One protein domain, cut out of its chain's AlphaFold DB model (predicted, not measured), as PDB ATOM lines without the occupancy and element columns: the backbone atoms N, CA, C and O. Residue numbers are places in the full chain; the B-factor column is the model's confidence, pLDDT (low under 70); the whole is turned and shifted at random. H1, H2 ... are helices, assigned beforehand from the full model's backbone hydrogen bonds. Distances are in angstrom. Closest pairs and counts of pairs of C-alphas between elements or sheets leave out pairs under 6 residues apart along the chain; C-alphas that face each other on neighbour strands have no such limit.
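What this domain is: This is residues 7 to 72 of the 130 residues of an uncharacterized protein of Edwardsiella tarda (UniProt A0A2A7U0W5). A small helical hairpin, H1 and H2 side by side, forms a head at one end, and the long helix H3 leads away from it as an arm, making a wide corner with H2 where their ends meet. Residues 50 to 72, of which 50 to 71 belong to H3, stick out free of the head. The printed part has 66 residues with three named helices, in the order H1, H2, H3, and no named strand; the class is all helix. The whole is extended, with a radius of gyration of the C-alphas of 18.4 A and spans of 57 by 26 by 18 A.

How they stand to each other: H1, residues 7 to 16, and H2, residues 27 to 40, touch and form a helical hairpin. They run opposite ways at a shallow tilt of 26 degrees. Their closest C-alphas are those of Ala 16 and Leu 34, 5.0 A apart. H2 and H3, residues 43 to 71, meet only through their link. H1 and H3 are apart. In H1, H2 and H3 every O i to N i+4 pair is within hydrogen-bond range.

Where its parts are: H1 begins at C-alpha 7, (25.279, -6.734, 25.657), and measures 14.3 A from first to last C-alpha. H2 measures 19.9 A and ends at C-alpha 40, (33.199, -13.232, 29.330). H3, the longest helix with 29 residues, measures 41.1 A and ends at C-alpha 71, (24.231, 10.083, -4.399).

The domain as a whole: The two C-alphas farthest apart are those of Asp 28 and His 72, 58.2 A. The printed part has no cut. The link from H1 to H2 is short, with 10 residues, and that from H2 to H3 is tight, with 2. The mean pLDDT of the printed part is 86.5; residue 19, residues 21 to 24 and residues 70 to 72 are under 70.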
ATOM      1  N   GLN A   7      25.925  -7.555  24.635       91.38
ATOM      2  CA  GLN A   7      25.279  -6.734  25.657       91.38
ATOM      3  C   GLN A   7      25.796  -7.114  27.047       91.38
ATOM      4  O   GLN A   7      26.269  -6.249  27.786       91.38
ATOM      5  N   ALA A   8      25.832  -8.411  27.353       89.44
ATOM      6  CA  ALA A   8      26.396  -8.928  28.596       89.44
ATOM      7  C   ALA A   8      27.892  -8.597  28.750       89.44
ATOM      8  O   ALA A   8      28.371  -8.393  29.871       89.44
ATOM      9  N   LEU A   9      28.633  -8.528  27.638       91.00
ATOM     10  CA  LEU A   9      30.032  -8.103  27.628       91.00
ATOM     11  C   LEU A   9      30.185  -6.602  27.924       91.00
ATOM     12  O   LEU A   9      31.062  -6.219  28.696       91.00
ATOM     13  N   ARG A  10      29.317  -5.750  27.361       91.31
ATOM     14  CA  ARG A  10      29.305  -4.301  27.634       91.31
ATOM     15  C   ARG A  10      28.995  -4.000  29.095       91.31
ATOM     16  O   ARG A  10      29.683  -3.186  29.701       91.31
ATOM     17  N   GLU A  11      27.996  -4.664  29.665       91.75
ATOM     18  CA  GLU A  11      27.623  -4.489  31.073       91.75
ATOM     19  C   GLU A  11      28.756  -4.904  32.017       91.75
ATOM     20  O   GLU A  11      29.092  -4.163  32.941       91.75
ATOM     21  N   ALA A  12      29.406  -6.040  31.743       89.19
ATOM     22  CA  ALA A  12      30.567  -6.487  32.508       89.19
ATOM     23  C   ALA A  12      31.761  -5.524  32.370       89.19
ATOM     24  O   ALA A  12      32.396  -5.197  33.371       89.19
ATOM     25  N   ALA A  13      32.027  -5.011  31.163       88.88
ATOM     26  CA  ALA A  13      33.085  -4.028  30.928       88.88
ATOM     27  C   ALA A  13      32.842  -2.723  31.699       88.88
ATOM     28  O   ALA A  13      33.766  -2.176  32.294       88.88
ATOM     29  N   VAL A  14      31.599  -2.227  31.718       89.19
ATOM     30  CA  VAL A  14      31.224  -1.020  32.473       89.19
ATOM     31  C   VAL A  14      31.357  -1.254  33.977       89.19
ATOM     32  O   VAL A  14      31.877  -0.387  34.671       89.19
ATOM     33  N   ALA A  15      30.944  -2.422  34.475       86.00
ATOM     34  CA  ALA A  15      31.051  -2.764  35.893       86.00
ATOM     35  C   ALA A  15      32.506  -2.939  36.369       86.00
ATOM     36  O   ALA A  15      32.804  -2.644  37.522       86.00
ATOM     37  N   ALA A  16      33.404  -3.409  35.499       85.06
ATOM     38  CA  ALA A  16      34.830  -3.576  35.796       85.06
ATOM     39  C   ALA A  16      35.665  -2.300  35.554       85.06
ATOM     40  O   ALA A  16      36.836  -2.239  35.935       85.06
ATOM     41  N   LYS A  17      35.088  -1.278  34.910       84.94
ATOM     42  CA  LYS A  17      35.779  -0.031  34.570       84.94
ATOM     43  C   LYS A  17      36.096   0.784  35.827       84.94
ATOM     44  O   LYS A  17      35.226   1.039  36.656       84.94
ATOM     45  N   THR A  18      37.329   1.271  35.931       78.25
ATOM     46  CA  THR A  18      37.725   2.260  36.942       78.25
ATOM     47  C   THR A  18      37.503   3.683  36.418       78.25
ATOM     48  O   THR A  18      37.542   3.935  35.210       78.25
ATOM     49  N   THR A  19      37.245   4.641  37.313       66.69
ATOM     50  CA  THR A  19      37.147   6.064  36.942       66.69
ATOM     51  C   THR A  19      38.427   6.759  37.396       66.69
ATOM     52  O   THR A  19      38.535   7.166  38.547       66.69
ATOM     53  N   GLY A  20      39.419   6.852  36.508       70.31
ATOM     54  CA  GLY A  20      40.757   7.344  36.859       70.31
ATOM     55  C   GLY A  20      41.627   6.252  37.496       70.31
ATOM     56  O   GLY A  20      41.594   5.108  37.049       70.31
ATOM     57  N   GLU A  21      42.408   6.601  38.523       60.81
ATOM     58  CA  GLU A  21      43.374   5.690  39.172       60.81
ATOM     59  C   GLU A  21      42.778   4.837  40.305       60.81
ATOM     60  O   GLU A  21      43.393   3.854  40.713       60.81
ATOM     61  N   ALA A  22      41.580   5.170  40.797       60.38
ATOM     62  CA  ALA A  22      40.940   4.456  41.900       60.38
ATOM     63  C   ALA A  22      39.676   3.705  41.435       60.38
ATOM     64  O   ALA A  22      38.875   4.249  40.661       60.38
ATOM     65  N   PRO A  23      39.449   2.465  41.903       65.25
ATOM     66  CA  PRO A  23      38.193   1.774  41.657       65.25
ATOM     67  C   PRO A  23      37.033   2.509  42.350       65.25
ATOM     68  O   PRO A  23      37.170   2.998  43.468       65.25
ATOM     69  N   VAL A  24      35.864   2.568  41.700       68.50
ATOM     70  CA  VAL A  24      34.641   3.236  42.217       68.50
ATOM     71  C   VAL A  24      34.013   2.458  43.395       68.50
ATOM     72  O   VAL A  24      33.024   2.873  43.993       68.50
ATOM     73  N   MET A  25      34.594   1.309  43.731       79.81
ATOM     74  CA  MET A  25      34.125   0.322  44.697       79.81
ATOM     75  C   MET A  25      35.328  -0.310  45.423       79.81
ATOM     76  O   MET A  25      36.458  -0.143  44.964       79.81
ATOM     77  N   PRO A  26      35.139  -1.032  46.542       87.81
ATOM     78  CA  PRO A  26      36.227  -1.735  47.220       87.81
ATOM     79  C   PRO A  26      37.007  -2.668  46.283       87.81
ATOM     80  O   PRO A  26      36.426  -3.263  45.375       87.81
ATOM     81  N   PHE A  27      38.310  -2.819  46.533       85.75
ATOM     82  CA  PHE A  27      39.220  -3.582  45.671       85.75
ATOM     83  C   PHE A  27      38.747  -5.019  45.423       85.75
ATOM     84  O   PHE A  27      38.704  -5.438  44.272       85.75
ATOM     85  N   ASP A  28      38.324  -5.739  46.465       89.38
ATOM     86  CA  ASP A  28      37.853  -7.126  46.329       89.38
ATOM     87  C   ASP A  28      36.616  -7.216  45.426       89.38
ATOM     88  O   ASP A  28      36.522  -8.066  44.545       89.38
ATOM     89  N   GLN A  29      35.699  -6.259  45.574       88.56
ATOM     90  CA  GLN A  29      34.487  -6.199  44.768       88.56
ATOM     91  C   GLN A  29      34.796  -5.841  43.308       88.56
ATOM     92  O   GLN A  29      34.146  -6.345  42.395       88.56
ATOM     93  N   TRP A  30      35.785  -4.978  43.073       89.94
ATOM     94  CA  TRP A  30      36.277  -4.675  41.731       89.94
ATOM     95  C   TRP A  30      36.988  -5.881  41.102       89.94
ATOM     96  O   TRP A  30      36.761  -6.175  39.927       89.94
ATOM     97  N   LEU A  31      37.792  -6.607  41.883       90.69
ATOM     98  CA  LEU A  31      38.496  -7.804  41.438       90.69
ATOM     99  C   LEU A  31      37.510  -8.880  40.971       90.69
ATOM    100  O   LEU A  31      37.694  -9.429  39.886       90.69
ATOM    101  N   ASP A  32      36.418  -9.102  41.705       92.31
ATOM    102  CA  ASP A  32      35.340 -10.009  41.290       92.31
ATOM    103  C   ASP A  32      34.712  -9.581  39.952       92.31
ATOM    104  O   ASP A  32      34.533 -10.405  39.051       92.31
ATOM    105  N   LYS A  33      34.432  -8.280  39.773       91.12
ATOM    106  CA  LYS A  33      33.900  -7.750  38.502       91.12
ATOM    107  C   LYS A  33      34.878  -7.917  37.345       91.12
ATOM    108  O   LYS A  33      34.454  -8.240  36.235       91.12
ATOM    109  N   LEU A  34      36.170  -7.726  37.590       90.62
ATOM    110  CA  LEU A  34      37.213  -7.895  36.582       90.62
ATOM    111  C   LEU A  34      37.398  -9.369  36.199       90.62
ATOM    112  O   LEU A  34      37.534  -9.686  35.016       90.62
ATOM    113  N   ILE A  35      37.339 -10.278  37.173       92.00
ATOM    114  CA  ILE A  35      37.353 -11.725  36.939       92.00
ATOM    115  C   ILE A  35      36.134 -12.139  36.105       92.00
ATOM    116  O   ILE A  35      36.277 -12.889  35.137       92.00
ATOM    117  N   ASP A  36      34.946 -11.633  36.431       91.12
ATOM    118  CA  ASP A  36      33.727 -11.920  35.673       91.12
ATOM    119  C   ASP A  36      33.772 -11.363  34.245       91.12
ATOM    120  O   ASP A  36      33.303 -12.025  33.316       91.12
ATOM    121  N   PHE A  37      34.372 -10.189  34.038       92.06
ATOM    122  CA  PHE A  37      34.627  -9.658  32.700       92.06
ATOM    123  C   PHE A  37      35.610 -10.537  31.915       92.06
ATOM    124  O   PHE A  37      35.320 -10.899  30.776       92.06
ATOM    125  N   SER A  38      36.719 -10.953  32.532       90.88
ATOM    126  CA  SER A  38      37.723 -11.829  31.912       90.88
ATOM    127  C   SER A  38      37.124 -13.167  31.453       90.88
ATOM    128  O   SER A  38      37.355 -13.597  30.326       90.88
ATOM    129  N   LYS A  39      36.245 -13.778  32.261       91.31
ATOM    130  CA  LYS A  39      35.505 -14.999  31.878       91.31
ATOM    131  C   LYS A  39      34.604 -14.805  30.655       91.31
ATOM    132  O   LYS A  39      34.355 -15.762  29.927       91.31
ATOM    133  N   ARG A  40      34.074 -13.594  30.459       88.81
ATOM    134  CA  ARG A  40      33.199 -13.232  29.330       88.81
ATOM    135  C   ARG A  40      33.976 -12.783  28.096       88.81
ATOM    136  O   ARG A  40      33.390 -12.723  27.019       88.81
ATOM    137  N   LEU A  41      35.265 -12.483  28.243       91.19
ATOM    138  CA  LEU A  41      36.165 -12.093  27.164       91.19
ATOM    139  C   LEU A  41      37.303 -13.122  26.977       91.19
ATOM    140  O   LEU A  41      38.477 -12.748  27.041       91.19
ATOM    141  N   PRO A  42      36.998 -14.416  26.749       90.75
ATOM    142  CA  PRO A  42      38.033 -15.387  26.426       90.75
ATOM    143  C   PRO A  42      38.642 -15.085  25.040       90.75
ATOM    144  O   PRO A  42      38.002 -14.406  24.223       90.75
ATOM    145  N   PRO A  43      39.854 -15.590  24.739       91.94
ATOM    146  CA  PRO A  43      40.546 -15.325  23.474       91.94
ATOM    147  C   PRO A  43      39.688 -15.581  22.229       91.94
ATOM    148  O   PRO A  43      39.711 -14.794  21.286       91.94
ATOM    149  N   GLU A  44      38.862 -16.623  22.246       92.38
ATOM    150  CA  GLU A  44      37.969 -16.990  21.146       92.38
ATOM    151  C   GLU A  44      36.896 -15.922  20.900       92.38
ATOM    152  O   GLU A  44      36.556 -15.626  19.757       92.38
ATOM    153  N   THR A  45      36.390 -15.299  21.968       91.19
ATOM    154  CA  THR A  45      35.423 -14.196  21.868       91.19
ATOM    155  C   THR A  45      36.078 -12.939  21.312       91.19
ATOM    156  O   THR A  45      35.464 -12.237  20.510       91.19
ATOM    157  N   VAL A  46      37.331 -12.660  21.690       92.94
ATOM    158  CA  VAL A  46      38.093 -11.535  21.127       92.94
ATOM    159  C   VAL A  46      38.296 -11.728  19.628       92.94
ATOM    160  O   VAL A  46      38.010 -10.811  18.864       92.94
ATOM    161  N   ILE A  47      38.721 -12.922  19.202       93.88
ATOM    162  CA  ILE A  47      38.918 -13.248  17.783       93.88
ATOM    163  C   ILE A  47      37.603 -13.094  17.011       93.88
ATOM    164  O   ILE A  47      37.565 -12.373  16.020       93.88
ATOM    165  N   ALA A  48      36.501 -13.656  17.513       93.00
ATOM    166  CA  ALA A  48      35.198 -13.532  16.861       93.00
ATOM    167  C   ALA A  48      34.731 -12.068  16.720       93.00
ATOM    168  O   ALA A  48      34.145 -11.697  15.704       93.00
ATOM    169  N   LEU A  49      34.992 -11.217  17.720       93.62
ATOM    170  CA  LEU A  49      34.679  -9.787  17.641       93.62
ATOM    171  C   LEU A  49      35.573  -9.043  16.638       93.62
ATOM    172  O   LEU A  49      35.095  -8.109  15.995       93.62
ATOM    173  N   LEU A  50      36.842  -9.438  16.502       95.12
ATOM    174  CA  LEU A  50      37.761  -8.872  15.512       95.12
ATOM    175  C   LEU A  50      37.349  -9.256  14.086       95.12
ATOM    176  O   LEU A  50      37.214  -8.365  13.250       95.12
ATOM    177  N   ASP A  51      37.050 -10.533  13.839       94.81
ATOM    178  CA  ASP A  51      36.593 -11.026  12.532       94.81
ATOM    179  C   ASP A  51      35.291 -10.332  12.095       94.81
ATOM    180  O   ASP A  51      35.123  -9.934  10.939       94.81
ATOM    181  N   GLU A  52      34.356 -10.138  13.030       93.69
ATOM    182  CA  GLU A  52      33.115  -9.412  12.758       93.69
ATOM    183  C   GLU A  52      33.340  -7.931  12.464       93.69
ATOM    184  O   GLU A  52      32.662  -7.388  11.591       93.69
ATOM    185  N   ASN A  53      34.269  -7.274  13.162       94.12
ATOM    186  CA  ASN A  53      34.617  -5.887  12.869       94.12
ATOM    187  C   ASN A  53      35.241  -5.761  11.475       94.12
ATOM    188  O   ASN A  53      34.805  -4.902  10.713       94.12
ATOM    189  N   GLU A  54      36.166  -6.648  11.099       95.31
ATOM    190  CA  GLU A  54      36.767  -6.641   9.759       95.31
ATOM    191  C   GLU A  54      35.704  -6.862   8.665       95.31
ATOM    192  O   GLU A  54      35.687  -6.174   7.639       95.31
ATOM    193  N   ALA A  55      34.764  -7.787   8.887       94.81
ATOM    194  CA  ALA A  55      33.657  -8.023   7.962       94.81
ATOM    195  C   ALA A  55      32.715  -6.810   7.846       94.81
ATOM    196  O   ALA A  55      32.251  -6.483   6.750       94.81
ATOM    197  N   LEU A  56      32.430  -6.129   8.962       95.25
ATOM    198  CA  LEU A  56      31.616  -4.914   8.973       95.25
ATOM    199  C   LEU A  56      32.325  -3.746   8.281       95.25
ATOM    200  O   LEU A  56      31.682  -3.042   7.505       95.25
ATOM    201  N   GLU A  57      33.625  -3.560   8.502       95.88
ATOM    202  CA  GLU A  57      34.430  -2.532   7.834       95.88
ATOM    203  C   GLU A  57      34.418  -2.714   6.313       95.88
ATOM    204  O   GLU A  57      34.123  -1.761   5.587       95.88
ATOM    205  N   LYS A  58      34.623  -3.945   5.821       95.44
ATOM    206  CA  LYS A  58      34.521  -4.263   4.384       95.44
ATOM    207  C   LYS A  58      33.151  -3.896   3.816       95.44
ATOM    208  O   LYS A  58      33.067  -3.199   2.806       95.44
ATOM    209  N   ARG A  59      32.075  -4.286   4.504       95.00
ATOM    210  CA  ARG A  59      30.704  -3.986   4.068       95.00
ATOM    211  C   ARG A  59      30.394  -2.488   4.082       95.00
ATOM    212  O   ARG A  59      29.660  -2.011   3.223       95.00
ATOM    213  N   VAL A  60      30.928  -1.740   5.049       95.69
ATOM    214  CA  VAL A  60      30.793  -0.278   5.082       95.69
ATOM    215  C   VAL A  60      31.493   0.340   3.877       95.69
ATOM    216  O   VAL A  60      30.885   1.176   3.215       95.69
ATOM    217  N   VAL A  61      32.710  -0.096   3.539       94.75
ATOM    218  CA  VAL A  61      33.419   0.388   2.344       94.75
ATOM    219  C   VAL A  61      32.597   0.130   1.076       94.75
ATOM    220  O   VAL A  61      32.330   1.072   0.329       94.75
ATOM    221  N   GLU A  62      32.102  -1.093   0.876       91.44
ATOM    222  CA  GLU A  62      31.249  -1.442  -0.272       91.44
ATOM    223  C   GLU A  62      29.993  -0.560  -0.344       91.44
ATOM    224  O   GLU A  62      29.751   0.103  -1.353       91.44
ATOM    225  N   LEU A  63      29.242  -0.453   0.756       91.62
ATOM    226  CA  LEU A  63      28.032   0.370   0.807       91.62
ATOM    227  C   LEU A  63      28.324   1.860   0.626       91.62
ATOM    228  O   LEU A  63      27.471   2.584   0.117       91.62
ATOM    229  N   THR A  64      29.488   2.353   1.054       88.94
ATOM    230  CA  THR A  64      29.873   3.748   0.805       88.94
ATOM    231  C   THR A  64      30.203   3.988  -0.660       88.94
ATOM    232  O   THR A  64      29.816   5.037  -1.171       88.94
ATOM    233  N   SER A  65      30.824   3.025  -1.351       81.62
ATOM    234  CA  SER A  65      31.023   3.114  -2.802       81.62
ATOM    235  C   SER A  65      29.697   3.079  -3.564       81.62
ATOM    236  O   SER A  65      29.432   3.988  -4.346       81.62
ATOM    237  N   GLU A  66      28.799   2.145  -3.240       82.62
ATOM    238  CA  GLU A  66      27.466   2.068  -3.849       82.62
ATOM    239  C   GLU A  66      26.647   3.338  -3.572       82.62
ATOM    240  O   GLU A  66      26.028   3.911  -4.468       82.62
ATOM    241  N   ASN A  67      26.678   3.853  -2.339       81.31
ATOM    242  CA  ASN A  67      26.004   5.110  -2.021       81.31
ATOM    243  C   ASN A  67      26.630   6.317  -2.719       81.31
ATOM    244  O   ASN A  67      25.899   7.253  -3.024       81.31
ATOM    245  N   ALA A  68      27.945   6.351  -2.936       77.19
ATOM    246  CA  ALA A  68      28.582   7.426  -3.694       77.19
ATOM    247  C   ALA A  68      28.111   7.411  -5.157       77.19
ATOM    248  O   ALA A  68      27.787   8.468  -5.703       77.19
ATOM    249  N   ASP A  69      27.966   6.220  -5.739       70.06
ATOM    250  CA  ASP A  69      27.404   6.037  -7.076       70.06
ATOM    251  C   ASP A  69      25.933   6.481  -7.150       70.06
ATOM    252  O   ASP A  69      25.528   7.124  -8.123       70.06
ATOM    253  N   LEU A  70      25.136   6.207  -6.110       69.06
ATOM    254  CA  LEU A  70      23.723   6.607  -6.029       69.06
ATOM    255  C   LEU A  70      23.519   8.098  -5.717       69.06
ATOM    256  O   LEU A  70      22.563   8.705  -6.196       69.06
ATOM    257  N   LYS A  71      24.376   8.697  -4.882       64.75
ATOM    258  CA  LYS A  71      24.231  10.083  -4.399       64.75
ATOM    259  C   LYS A  71      24.802  11.125  -5.341       64.75
ATOM    260  O   LYS A  71      24.610  12.312  -5.076       64.75
ATOM    261  N   HIS A  72      25.489  10.737  -6.413       59.09
ATOM    262  CA  HIS A  72      25.906  11.712  -7.407       59.09
ATOM    263  C   HIS A  72      24.648  12.379  -7.999       59.09
ATOM    264  O   HIS A  72      23.867  11.714  -8.676       59.09
TER     265      HIS A  72